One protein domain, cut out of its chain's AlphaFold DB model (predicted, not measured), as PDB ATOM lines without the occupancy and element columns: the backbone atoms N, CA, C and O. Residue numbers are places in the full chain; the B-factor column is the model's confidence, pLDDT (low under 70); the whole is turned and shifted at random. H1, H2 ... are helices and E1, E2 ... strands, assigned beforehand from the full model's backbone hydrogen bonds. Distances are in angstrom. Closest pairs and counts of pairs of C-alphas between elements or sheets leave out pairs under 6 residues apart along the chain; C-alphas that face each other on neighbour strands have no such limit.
ATOM      1  N   TYR A 268     209.414 118.373 181.091       94.75
ATOM      2  CA  TYR A 268     209.207 117.510 182.238       94.75
ATOM      3  C   TYR A 268     209.890 118.096 183.459       94.75
ATOM      4  O   TYR A 268     211.082 118.402 183.421       94.75
ATOM      5  N   VAL A 269     209.133 118.219 184.541       94.00
ATOM      6  CA  VAL A 269     209.575 118.741 185.831       94.00
ATOM      7  C   VAL A 269     209.336 117.681 186.892       94.00
ATOM      8  O   VAL A 269     208.269 117.071 186.928       94.00
ATOM      9  N   TYR A 270     210.317 117.472 187.765       90.25
ATOM     10  CA  TYR A 270     210.154 116.615 188.932       90.25
ATOM     11  C   TYR A 270     209.840 117.479 190.156       90.25
ATOM     12  O   TYR A 270     210.635 118.346 190.514       90.25
ATOM     13  N   GLN A 271     208.674 117.270 190.767       88.44
ATOM     14  CA  GLN A 271     208.183 118.085 191.883       88.44
ATOM     15  C   GLN A 271     207.429 117.246 192.913       88.44
ATOM     16  O   GLN A 271     207.221 116.051 192.712       88.44
ATOM     17  N   ARG A 272     207.003 117.860 194.018       85.62
ATOM     18  CA  ARG A 272     206.102 117.213 194.980       85.62
ATOM     19  C   ARG A 272     204.641 117.480 194.652       85.62
ATOM     20  O   ARG A 272     204.313 118.475 194.012       85.62
ATOM     21  N   ASP A 273     203.790 116.570 195.100       82.56
ATOM     22  CA  ASP A 273     202.346 116.754 195.115       82.56
ATOM     23  C   ASP A 273     201.959 117.955 195.965       82.56
ATOM     24  O   ASP A 273     202.508 118.157 197.045       82.56
ATOM     25  N   GLU A 274     201.007 118.737 195.475       79.25
ATOM     26  CA  GLU A 274     200.411 119.829 196.244       79.25
ATOM     27  C   GLU A 274     199.531 119.253 197.355       79.25
ATOM     28  O   GLU A 274     199.525 119.765 198.470       79.25
ATOM     29  N   GLU A 275     198.866 118.129 197.074       82.44
ATOM     30  CA  GLU A 275     197.969 117.465 198.010       82.44
ATOM     31  C   GLU A 275     198.677 116.280 198.686       82.44
ATOM     32  O   GLU A 275     199.159 115.362 198.007       82.44
ATOM     33  N   PRO A 276     198.749 116.245 200.027       79.56
ATOM     34  CA  PRO A 276     199.381 115.140 200.724       79.56
ATOM     35  C   PRO A 276     198.501 113.885 200.663       79.56
ATOM     36  O   PRO A 276     197.311 113.915 200.971       79.56
ATOM     37  N   VAL A 277     199.106 112.731 200.380       70.44
ATOM     38  CA  VAL A 277     198.449 111.423 200.524       70.44
ATOM     39  C   VAL A 277     198.941 110.783 201.814       70.44
ATOM     40  O   VAL A 277     200.138 110.547 201.975       70.44
ATOM     41  N   ASN A 278     198.027 110.516 202.753       71.75
ATOM     42  CA  ASN A 278     198.351 110.010 204.096       71.75
ATOM     43  C   ASN A 278     199.402 110.875 204.825       71.75
ATOM     44  O   ASN A 278     200.324 110.356 205.459       71.75
ATOM     45  N   GLY A 279     199.280 112.202 204.695       73.00
ATOM     46  CA  GLY A 279     200.183 113.169 205.327       73.00
ATOM     47  C   GLY A 279     201.573 113.262 204.688       73.00
ATOM     48  O   GLY A 279     202.502 113.713 205.351       73.00
ATOM     49  N   HIS A 280     201.742 112.807 203.441       74.12
ATOM     50  CA  HIS A 280     203.008 112.888 202.709       74.12
ATOM     51  C   HIS A 280     202.814 113.436 201.292       74.12
ATOM     52  O   HIS A 280     202.007 112.911 200.518       74.12
ATOM     53  N   HIS A 281     203.591 114.459 200.940       81.25
ATOM     54  CA  HIS A 281     203.662 115.004 199.589       81.25
ATOM     55  C   HIS A 281     204.599 114.145 198.736       81.25
ATOM     56  O   HIS A 281     205.824 114.280 198.767       81.25
ATOM     57  N   ASP A 282     204.015 113.203 198.001       81.69
ATOM     58  CA  ASP A 282     204.778 112.292 197.152       81.69
ATOM     59  C   ASP A 282     205.393 113.026 195.960       81.69
ATOM     60  O   ASP A 282     204.829 113.984 195.433       81.69
ATOM     61  N   TRP A 283     206.530 112.534 195.485       86.19
ATOM     62  CA  TRP A 283     207.108 113.072 194.268       86.19
ATOM     63  C   TRP A 283     206.371 112.623 193.005       86.19
ATOM     64  O   TRP A 283     205.869 111.499 192.915       86.19
ATOM     65  N   MET A 284     206.371 113.501 192.006       88.19
ATOM     66  CA  MET A 284     205.736 113.315 190.711       88.19
ATOM     67  C   MET A 284     206.603 113.865 189.579       88.19
ATOM     68  O   MET A 284     207.246 114.909 189.707       88.19
ATOM     69  N   LEU A 285     206.542 113.184 188.439       91.12
ATOM     70  CA  LEU A 285     206.970 113.722 187.158       91.12
ATOM     71  C   LEU A 285     205.777 114.431 186.513       91.12
ATOM     72  O   LEU A 285     204.769 113.799 186.197       91.12
ATOM     73  N   THR A 286     205.895 115.730 186.293       93.31
ATOM     74  CA  THR A 286     204.866 116.558 185.667       93.31
ATOM     75  C   THR A 286     205.307 116.954 184.265       93.31
ATOM     76  O   THR A 286     206.405 117.475 184.091       93.31
ATOM     77  N   ALA A 287     204.449 116.728 183.271       94.69
ATOM     78  CA  ALA A 287     204.667 117.166 181.897       94.69
ATOM     79  C   ALA A 287     203.898 118.461 181.619       94.69
ATOM     80  O   ALA A 287     202.696 118.548 181.890       94.69
ATOM     81  N   LEU A 288     204.586 119.443 181.048       96.38
ATOM     82  CA  LEU A 288     204.065 120.739 180.627       96.38
ATOM     83  C   LEU A 288     204.185 120.857 179.110       96.38
ATOM     84  O   LEU A 288     205.215 120.488 178.548       96.38
ATOM     85  N   ASP A 289     203.176 121.413 178.449       97.12
ATOM     86  CA  ASP A 289     203.312 121.867 177.070       97.12
ATOM     87  C   ASP A 289     204.386 122.958 177.017       97.12
ATOM     88  O   ASP A 289     204.321 123.945 177.747       97.12
ATOM     89  N   PHE A 290     205.403 122.785 176.177       97.12
ATOM     90  CA  PHE A 290     206.528 123.716 176.109       97.12
ATOM     91  C   PHE A 290     206.089 125.126 175.694       97.12
ATOM     92  O   PHE A 290     206.618 126.115 176.205       97.12
ATOM     93  N   ARG A 291     205.123 125.237 174.774       96.00
ATOM     94  CA  ARG A 291     204.718 126.522 174.194       96.00
ATOM     95  C   ARG A 291     203.923 127.345 175.188       96.00
ATOM     96  O   ARG A 291     204.219 128.523 175.352       96.00
ATOM     97  N   THR A 292     202.942 126.730 175.834       96.12
ATOM     98  CA  THR A 292     201.982 127.423 176.696       96.12
ATOM     99  C   THR A 292     202.309 127.287 178.176       96.12
ATOM    100  O   THR A 292     201.846 128.085 178.983       96.12
ATOM    101  N   GLY A 293     203.055 126.255 178.562       96.19
ATOM    102  CA  GLY A 293     203.253 125.887 179.958       96.19
ATOM    103  C   GLY A 293     202.001 125.295 180.599       96.19
ATOM    104  O   GLY A 293     201.855 125.364 181.814       96.19
ATOM    105  N   TRP A 294     201.076 124.737 179.809       96.81
ATOM    106  CA  TRP A 294     199.923 124.022 180.362       96.81
ATOM    107  C   TRP A 294     200.360 122.657 180.873       96.81
ATOM    108  O   TRP A 294     200.995 121.895 180.147       96.81
ATOM    109  N   ARG A 295     199.972 122.306 182.098       94.69
ATOM    110  CA  ARG A 295     200.126 120.938 182.596       94.69
ATOM    111  C   ARG A 295     199.329 119.957 181.734       94.69
ATOM    112  O   ARG A 295     198.105 120.042 181.679       94.69
ATOM    113  N   VAL A 296     200.028 119.004 181.124       95.06
ATOM    114  CA  VAL A 296     199.444 117.960 180.269       95.06
ATOM    115  C   VAL A 296     199.094 116.729 181.096       95.06
ATOM    116  O   VAL A 296     197.954 116.274 181.081       95.06
ATOM    117  N   PHE A 297     200.054 116.200 181.856       91.81
ATOM    118  CA  PHE A 297     199.829 115.058 182.742       91.81
ATOM    119  C   PHE A 297     200.809 115.039 183.915       91.81
ATOM    120  O   PHE A 297     201.779 115.800 183.962       91.81
ATOM    121  N   ARG A 298     200.545 114.143 184.872       90.19
ATOM    122  CA  ARG A 298     201.429 113.841 186.002       90.19
ATOM    123  C   ARG A 298     201.535 112.337 186.190       90.19
ATOM    124  O   ARG A 298     200.523 111.646 186.128       90.19
ATOM    125  N   ILE A 299     202.743 111.860 186.453       86.50
ATOM    126  CA  ILE A 299     203.028 110.471 186.809       86.50
ATOM    127  C   ILE A 299     203.566 110.465 188.233       86.50
ATOM    128  O   ILE A 299     204.514 111.182 188.555       86.50
ATOM    129  N   LYS A 300     202.955 109.648 189.084       84.12
ATOM    130  CA  LYS A 300     203.308 109.504 190.493       84.12
ATOM    131  C   LYS A 300     203.646 108.046 190.758       84.12
ATOM    132  O   LYS A 300     202.786 107.181 190.613       84.12
ATOM    133  N   GLY A 301     204.897 107.784 191.129       75.94
ATOM    134  CA  GLY A 301     205.305 106.463 191.598       75.94
ATOM    135  C   GLY A 301     204.626 106.171 192.933       75.94
ATOM    136  O   GLY A 301     204.704 106.983 193.858       75.94
ATOM    137  N   TYR A 302     203.938 105.037 193.032       75.62
ATOM    138  CA  TYR A 302     203.363 104.567 194.287       75.62
ATOM    139  C   TYR A 302     204.149 103.354 194.766       75.62
ATOM    140  O   TYR A 302     204.278 102.382 194.033       75.62
ATOM    141  N   PHE A 303     204.649 103.428 195.998       79.19
ATOM    142  CA  PHE A 303     205.420 102.363 196.630       79.19
ATOM    143  C   PHE A 303     204.663 101.860 197.851       79.19
ATOM    144  O   PHE A 303     204.341 102.645 198.757       79.19
ATOM    145  N   ASN A 304     204.357 100.569 197.865       77.81
ATOM    146  CA  ASN A 304     203.761  99.907 199.011       77.81
ATOM    147  C   ASN A 304     204.805  99.713 200.109       77.81
ATOM    148  O   ASN A 304     206.008  99.618 199.865       77.81
ATOM    149  N   LYS A 305     204.325  99.625 201.350       78.50
ATOM    150  CA  LYS A 305     205.200  99.358 202.487       78.50
ATOM    151  C   LYS A 305     205.837  97.973 202.351       78.50
ATOM    152  O   LYS A 305     205.109  96.985 202.278       78.50
ATOM    153  N   GLY A 306     207.165  97.910 202.423       77.94
ATOM    154  CA  GLY A 306     207.923  96.657 202.346       77.94
ATOM    155  C   GLY A 306     207.922  96.016 200.958       77.94
ATOM    156  O   GLY A 306     208.162  94.819 200.851       77.94
ATOM    157  N   GLU A 307     207.624  96.791 199.911       81.94
ATOM    158  CA  GLU A 307     207.709  96.334 198.518       81.94
ATOM    159  C   GLU A 307     209.156  96.050 198.092       81.94
ATOM    160  O   GLU A 307     209.404  95.168 197.273       81.94
ATOM    161  N   PHE A 308     210.114  96.765 198.687       80.50
ATOM    162  CA  PHE A 308     211.537  96.601 198.428       80.50
ATOM    163  C   PHE A 308     212.209  95.815 199.559       80.50
ATOM    164  O   PHE A 308     212.038  96.129 200.738       80.50
ATOM    165  N   ASP A 309     213.018  94.818 199.196       79.44
ATOM    166  CA  ASP A 309     213.826  94.021 200.130       79.44
ATOM    167  C   ASP A 309     215.068  94.812 200.603       79.44
ATOM    168  O   ASP A 309     216.211  94.497 200.266       79.44
ATOM    169  N   ASP A 310     214.846  95.919 201.329       79.56
ATOM    170  CA  ASP A 310     215.919  96.783 201.840       79.56
ATOM    171  C   ASP A 310     216.617  96.141 203.053       79.56
ATOM    172  O   ASP A 310     216.135  96.167 204.194       79.56
ATOM    173  N   ASN A 311     217.815  95.610 202.811       73.50
ATOM    174  CA  ASN A 311     218.643  94.920 203.797       73.50
ATOM    175  C   ASN A 311     219.124  95.803 204.967       73.50
ATOM    176  O   ASN A 311     219.582  95.272 205.984       73.50
ATOM    177  N   VAL A 312     219.002  97.132 204.876       72.00
ATOM    178  CA  VAL A 312     219.397  98.078 205.938       72.00
ATOM    179  C   VAL A 312     218.214  98.830 206.558       72.00
ATOM    180  O   VAL A 312     218.422  99.698 207.417       72.00
ATOM    181  N   LEU A 313     216.976  98.451 206.217       69.06
ATOM    182  CA  LEU A 313     215.729  99.022 206.749       69.06
ATOM    183  C   LEU A 313     215.774  99.194 208.275       69.06
ATOM    184  O   LEU A 313     215.563 100.283 208.804       69.06
ATOM    185  N   ARG A 314     216.137  98.133 209.008       64.31
ATOM    186  CA  ARG A 314     216.126  98.117 210.484       64.31
ATOM    187  C   ARG A 314     217.119  99.086 211.133       64.31
ATOM    188  O   ARG A 314     216.903  99.482 212.281       64.31
ATOM    189  N   ILE A 315     218.198  99.434 210.434       64.44
ATOM    190  CA  ILE A 315     219.242 100.349 210.917       64.44
ATOM    191  C   ILE A 315     218.806 101.798 210.680       64.44
ATOM    192  O   ILE A 315     218.980 102.649 211.551       64.44
ATOM    193  N   VAL A 316     218.192 102.068 209.526       62.75
ATOM    194  CA  VAL A 316     217.882 103.427 209.065       62.75
ATOM    195  C   VAL A 316     216.490 103.910 209.497       62.75
ATOM    196  O   VAL A 316     216.314 105.091 209.780       62.75
ATOM    197  N   GLU A 317     215.517 103.013 209.678       59.16
ATOM    198  CA  GLU A 317     214.222 103.346 210.301       59.16
ATOM    199  C   GLU A 317     214.366 103.903 211.723       59.16
ATOM    200  O   GLU A 317     213.534 104.689 212.177       59.16
ATOM    201  N   ARG A 318     215.390 103.440 212.455       56.41
ATOM    202  CA  ARG A 318     215.683 103.865 213.832       56.41
ATOM    203  C   ARG A 318     216.458 105.186 213.894       56.41
ATOM    204  O   ARG A 318     216.602 105.728 214.984       56.41
ATOM    205  N   SER A 319     216.959 105.676 212.758       58.81
ATOM    206  CA  SER A 319     217.689 106.937 212.637       58.81
ATOM    207  C   SER A 319     216.807 108.029 211.997       58.81
ATOM    208  O   SER A 319     215.587 108.017 212.158       58.81
ATOM    209  N   ALA A 320     217.407 109.010 211.317       55.31
ATOM    210  CA  ALA A 320     216.814 110.300 210.944       55.31
ATOM    211  C   ALA A 320     215.539 110.260 210.065       55.31
ATOM    212  O   ALA A 320     214.886 111.290 209.914       55.31
ATOM    213  N   LEU A 321     215.166 109.111 209.487       61.44
ATOM    214  CA  LEU A 321     214.080 109.001 208.498       61.44
ATOM    215  C   LEU A 321     212.714 108.613 209.078       61.44
ATOM    216  O   LEU A 321     211.673 108.911 208.475       61.44
ATOM    217  N   GLY A 322     212.710 107.980 210.255       64.31
ATOM    218  CA  GLY A 322     211.516 107.416 210.880       64.31
ATOM    219  C   GLY A 322     210.875 106.272 210.078       64.31
ATOM    220  O   GLY A 322     211.304 105.921 208.982       64.31
ATOM    221  N   LYS A 323     209.813 105.680 210.638       64.44
ATOM    222  CA  LYS A 323     209.110 104.516 210.052       64.44
ATOM    223  C   LYS A 323     207.944 104.867 209.125       64.44
ATOM    224  O   LYS A 323     207.474 104.024 208.368       64.44
ATOM    225  N   GLY A 324     207.423 106.090 209.219       70.62
ATOM    226  CA  GLY A 324     206.297 106.534 208.397       70.62
ATOM    227  C   GLY A 324     206.734 106.762 206.952       70.62
ATOM    228  O   GLY A 324     207.640 107.561 206.718       70.62
ATOM    229  N   ASN A 325     206.072 106.088 206.006       73.44
ATOM    230  CA  ASN A 325     206.298 106.225 204.563       73.44
ATOM    231  C   ASN A 325     207.756 105.954 204.124       73.44
ATOM    232  O   ASN A 325     208.227 106.592 203.191       73.44
ATOM    233  N   TYR A 326     208.470 105.031 204.790       79.06
ATOM    234  CA  TYR A 326     209.893 104.748 204.530       79.06
ATOM    235  C   TYR A 326     210.200 104.531 203.044       79.06
ATOM    236  O   TYR A 326     211.002 105.274 202.481       79.06
ATOM    237  N   ASP A 327     209.513 103.582 202.401       79.06
ATOM    238  CA  ASP A 327     209.762 103.229 201.000       79.06
ATOM    239  C   ASP A 327     209.551 104.429 200.066       79.06
ATOM    240  O   ASP A 327     210.365 104.711 199.190       79.06
ATOM    241  N   ARG A 328     208.509 105.223 200.340       78.81
ATOM    242  CA  ARG A 328     208.180 106.453 199.605       78.81
ATOM    243  C   ARG A 328     209.212 107.565 199.781       78.81
ATOM    244  O   ARG A 328     209.300 108.435 198.917       78.81
ATOM    245  N   LYS A 329     209.968 107.551 200.882       76.31
ATOM    246  CA  LYS A 329     211.090 108.465 201.104       76.31
ATOM    247  C   LYS A 329     212.322 107.955 200.365       76.31
ATOM    248  O   LYS A 329     212.834 108.652 199.503       76.31
ATOM    249  N   VAL A 330     212.792 106.745 200.667       79.06
ATOM    250  CA  VAL A 330     214.142 106.303 200.267       79.06
ATOM    251  C   VAL A 330     214.238 105.732 198.848       79.06
ATOM    252  O   VAL A 330     215.311 105.785 198.245       79.06
ATOM    253  N   PHE A 331     213.135 105.231 198.294       79.06
ATOM    254  CA  PHE A 331     213.043 104.771 196.904       79.06
ATOM    255  C   PHE A 331     212.381 105.820 196.008       79.06
ATOM    256  O   PHE A 331     211.785 105.501 194.993       79.06
ATOM    257  N   ASN A 332     212.479 107.100 196.358       77.00
ATOM    258  CA  ASN A 332     212.022 108.183 195.497       77.00
ATOM    259  C   ASN A 332     213.142 109.213 195.294       77.00
ATOM    260  O   ASN A 332     214.256 109.056 195.804       77.00
ATOM    261  N   ASN A 333     212.871 110.243 194.497       76.38
ATOM    262  CA  ASN A 333     213.849 111.257 194.132       76.38
ATOM    263  C   ASN A 333     214.269 112.087 195.358       76.38
ATOM    264  O   ASN A 333     213.489 112.858 195.912       76.38
ATOM    265  N   ILE A 334     215.520 111.917 195.764       76.06
ATOM    266  CA  ILE A 334     216.186 112.635 196.854       76.06
ATOM    267  C   ILE A 334     217.477 113.164 196.231       76.06
ATOM    268  O   ILE A 334     218.459 112.430 196.165       76.06
ATOM    269  N   TRP A 335     217.433 114.375 195.662       79.44
ATOM    270  CA  TRP A 335     218.493 114.929 194.789       79.44
ATOM    271  C   TRP A 335     218.860 114.061 193.568       79.44
ATOM    272  O   TRP A 335     219.899 114.252 192.938       79.44
ATOM    273  N   GLY A 336     218.014 113.095 193.213       81.56
ATOM    274  CA  GLY A 336     218.228 112.254 192.045       81.56
ATOM    275  C   GLY A 336     217.865 112.994 190.761       81.56
ATOM    276  O   GLY A 336     216.931 113.789 190.724       81.56
ATOM    277  N   THR A 337     218.549 112.695 189.663       88.38
ATOM    278  CA  THR A 337     218.070 113.091 188.332       88.38
ATOM    279  C   THR A 337     217.144 112.015 187.760       88.38
ATOM    280  O   THR A 337     217.066 110.899 188.275       88.38
ATOM    281  N   PHE A 338     216.442 112.336 186.680       90.62
ATOM    282  CA  PHE A 338     215.694 111.364 185.880       90.62
ATOM    283  C   PHE A 338     216.208 111.371 184.438       90.62
ATOM    284  O   PHE A 338     216.989 112.242 184.075       90.62
ATOM    285  N   THR A 339     215.813 110.422 183.600       91.00
ATOM    286  CA  THR A 339     216.030 110.473 182.148       91.00
ATOM    287  C   THR A 339     214.986 109.627 181.427       91.00
ATOM    288  O   THR A 339     214.334 108.785 182.042       91.00
ATOM    289  N   PHE A 340     214.812 109.857 180.131       89.19
ATOM    290  CA  PHE A 340     213.944 109.044 179.284       89.19
ATOM    291  C   PHE A 340     214.775 107.996 178.558       89.19
ATOM    292  O   PHE A 340     215.862 108.298 178.061       89.19
ATOM    293  N   GLY A 341     214.263 106.774 178.509       88.00
ATOM    294  CA  GLY A 341     214.840 105.690 177.729       88.00
ATOM    295  C   GLY A 341     213.960 105.291 176.545       88.00
ATOM    296  O   GLY A 341     212.937 105.930 176.284       88.00
ATOM    297  N   PRO A 342     214.342 104.226 175.823       84.12
ATOM    298  CA  PRO A 342     213.493 103.624 174.796       84.12
ATOM    299  C   PRO A 342     212.183 103.076 175.393       84.12
ATOM    300  O   PRO A 342     212.035 103.003 176.613       84.12
ATOM    301  N   ASP A 343     211.234 102.695 174.534       83.50
ATOM    302  CA  ASP A 343     210.025 101.932 174.900       83.50
ATOM    303  C   ASP A 343     209.196 102.560 176.034       83.50
ATOM    304  O   ASP A 343     208.818 101.908 177.005       83.50
ATOM    305  N   ASN A 344     208.967 103.875 175.941       82.62
ATOM    306  CA  ASN A 344     208.191 104.656 176.912       82.62
ATOM    307  C   ASN A 344     208.703 104.537 178.362       82.62
ATOM    308  O   ASN A 344     207.924 104.576 179.318       82.62
ATOM    309  N   THR A 345     210.021 104.409 178.543       88.81
ATOM    310  CA  THR A 345     210.627 104.284 179.873       88.81
ATOM    311  C   THR A 345     211.063 105.622 180.461       88.81
ATOM    312  O   THR A 345     211.626 106.490 179.787       88.81
ATOM    313  N   VAL A 346     210.856 105.759 181.769       89.19
ATOM    314  CA  VAL A 346     211.453 106.801 182.602       89.19
ATOM    315  C   VAL A 346     212.353 106.139 183.624       89.19
ATOM    316  O   VAL A 346     211.954 105.238 184.357       89.19
ATOM    317  N   TYR A 347     213.567 106.635 183.693       90.44
ATOM    318  CA  TYR A 347     214.593 106.212 184.614       90.44
ATOM    319  C   TYR A 347     214.787 107.276 185.682       90.44
ATOM    320  O   TYR A 347     214.881 108.457 185.357       90.44
ATOM    321  N   LEU A 348     214.849 106.878 186.947       89.56
ATOM    322  CA  LEU A 348     214.924 107.788 188.082       89.56
ATOM    323  C   LEU A 348     216.019 107.347 189.053       89.56
ATOM    324  O   LEU A 348     216.002 106.222 189.548       89.56
ATOM    325  N   GLY A 349     216.935 108.260 189.373       88.19
ATOM    326  CA  GLY A 349     217.833 108.107 190.511       88.19
ATOM    327  C   GLY A 349     217.073 108.279 191.826       88.19
ATOM    328  O   GLY A 349     216.354 109.262 192.014       88.19
ATOM    329  N   ALA A 350     217.245 107.331 192.739       85.50
ATOM    330  CA  ALA A 350     216.686 107.346 194.083       85.50
ATOM    331  C   ALA A 350     217.799 107.127 195.115       85.50
ATOM    332  O   ALA A 350     218.867 106.602 194.801       85.50
ATOM    333  N   TYR A 351     217.554 107.488 196.375       81.44
ATOM    334  CA  TYR A 351     218.569 107.340 197.427       81.44
ATOM    335  C   TYR A 351     219.042 105.886 197.599       81.44
ATOM    336  O   TYR A 351     220.218 105.626 197.851       81.44
ATOM    337  N   ARG A 352     218.128 104.925 197.432       83.62
ATOM    338  CA  ARG A 352     218.400 103.483 197.540       83.62
ATOM    339  C   ARG A 352     218.619 102.766 196.209       83.62
ATOM    340  O   ARG A 352     218.574 101.541 196.173       83.62
ATOM    341  N   GLY A 353     218.878 103.497 195.126       83.94
ATOM    342  CA  GLY A 353     219.239 102.897 193.845       83.94
ATOM    343  C   GLY A 353     218.604 103.601 192.659       83.94
ATOM    344  O   GLY A 353     218.582 104.824 192.570       83.94
ATOM    345  N   PHE A 354     218.110 102.815 191.713       85.88
ATOM    346  CA  PHE A 354     217.611 103.322 190.449       85.88
ATOM    347  C   PHE A 354     216.295 102.647 190.100       85.88
ATOM    348  O   PHE A 354     216.175 101.424 190.181       85.88
ATOM    349  N   LEU A 355     215.315 103.455 189.720       86.81
ATOM    350  CA  LEU A 355     213.993 102.993 189.341       86.81
ATOM    351  C   LEU A 355     213.782 103.147 187.845       86.81
ATOM    352  O   LEU A 355     214.213 104.124 187.232       86.81
ATOM    353  N   ARG A 356     213.063 102.185 187.275       88.44
ATOM    354  CA  ARG A 356     212.554 102.226 185.911       88.44
ATOM    355  C   ARG A 356     211.034 102.168 185.979       88.44
ATOM    356  O   ARG A 356     210.483 101.184 186.459       88.44
ATOM    357  N   PHE A 357     210.384 103.193 185.456       85.69
ATOM    358  CA  PHE A 357     208.956 103.207 185.170       85.69
ATOM    359  C   PHE A 357     208.766 103.018 183.669       85.69
ATOM    360  O   PHE A 357     209.572 103.510 182.880       85.69
ATOM    361  N   TRP A 358     207.721 102.311 183.268       85.69
ATOM    362  CA  TRP A 358     207.348 102.152 181.867       85.69
ATOM    363  C   TRP A 358     205.831 102.052 181.752       85.69
ATOM    364  O   TRP A 358     205.147 101.762 182.735       85.69
ATOM    365  N   SER A 359     205.318 102.313 180.558       79.38
ATOM    366  CA  SER A 359     203.940 102.011 180.183       79.38
ATOM    367  C   SER A 359     203.953 101.010 179.040       79.38
ATOM    368  O   SER A 359     204.771 101.154 178.131       79.38
ATOM    369  N   ASP A 360     203.043 100.041 179.067       77.56
ATOM    370  CA  ASP A 360     202.817  99.162 177.923       77.56
ATOM    371  C   ASP A 360     202.290  99.982 176.732       77.56
ATOM    372  O   ASP A 360     201.579 100.976 176.915       77.56
ATOM    373  N   ASP A 361     202.630  99.576 175.507       65.69
ATOM    374  CA  ASP A 361     202.155 100.245 174.285       65.69
ATOM    375  C   ASP A 361     200.633 100.082 174.083       65.69
ATOM    376  O   ASP A 361     199.988 100.914 173.439       65.69
ATOM    377  N   ASP A 362     200.039  99.056 174.699       55.75
ATOM    378  CA  ASP A 362     198.602  98.798 174.699       55.75
ATOM    379  C   ASP A 362     197.899  99.579 175.820       55.75
ATOM    380  O   ASP A 362     197.476  99.026 176.839       55.75
ATOM    381  N   MET A 363     197.693 100.884 175.623       46.50
ATOM    382  CA  MET A 363     196.718 101.627 176.432       46.50
ATOM    383  C   MET A 363     195.284 101.226 176.053       46.50
ATOM    384  O   MET A 363     194.540 101.985 175.431       46.50
TER     385      MET A 363
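What this domain is: This is residues 268 to 363 of the 373 residues of an uncharacterized protein of Deltaproteobacteria bacterium (UniProt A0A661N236). Two small antiparallel sheets of three strands, E1 E2 E3 and E4 E5 E6, lie loosely and partly face to face with a gap between them, and a lobe of loops with the short helices H1 and H2 lies towards one end. H1 is far out at that end, and the turn between E2 and E3 reaches out at the opposite end. The printed part has 96 residues, with the elements in the order E1 E2 E3 H1 H2 E4 E5 E6. The class is mixed, helices and strands, but under half of the residues, 42, are in named elements. The whole is elongated, 47 by 28 by 24 A, and only just compact, close to loose, with a radius of gyration of the C-alphas of 14.8 A.

Where its parts are: E1, residues 268 to 272, begins at C-alpha 268 (209.207, 117.510, 182.238) and is 13.1 A long. E2, residues 283 to 289, measures 19.7 A, and E3, residues 295 to 300, measures 14.3 A. H1, residues 313 to 316, has C-alpha 313 at (215.729, 99.022, 206.749), and H2 is residues 326 to 330. E4 is residues 338 to 340, 7.2 A, and E5 is residues 345 to 350, 15.7 A. E6, residues 353 to 358, measures 16.9 A and ends at C-alpha 358 (207.348, 102.152, 181.867).

How they stand to each other: E1 E2 E3 form a meander, each strand the antiparallel neighbour of the one before, and E4 E5 E6 form another. E1 and E2 are a hairpin at 143 degrees, with N 269 and O 286 2.9 A apart. E2 and E3 are a hairpin at 160 degrees, with N 296 and O 287 2.8 A apart. This sheet is only just strongly twisted, its C-alphas up to 4.4 A off the best plane. E4 and E5 are a hairpin at 166 degrees, with N 339 and O 347 2.8 A apart. E5 and E6 are a hairpin at 158 degrees, with N 348 and O 355 2.8 A apart. The strands of the one sheet are apart from those of the other, E1 and E4 only just, at 8.2 A. H1 and H2 are near each other and on neither sheet; the closest C-alphas of H2 and E5, Val 330 and Ala 350, are 6.8 A apart. The O i to N i+4 pair of H2 is within hydrogen-bond range; H1 is too short for one.

The domain as a whole: The C-alphas farthest apart, of Arg 291 and Arg 314, are 47.5 A apart. The printed part has no cut. The link from E3 to H1, residues 301 to 312, is long. Mean pLDDT of the printed part is 80.8, and residues 313 to 323 and 361 to 363 are under 70.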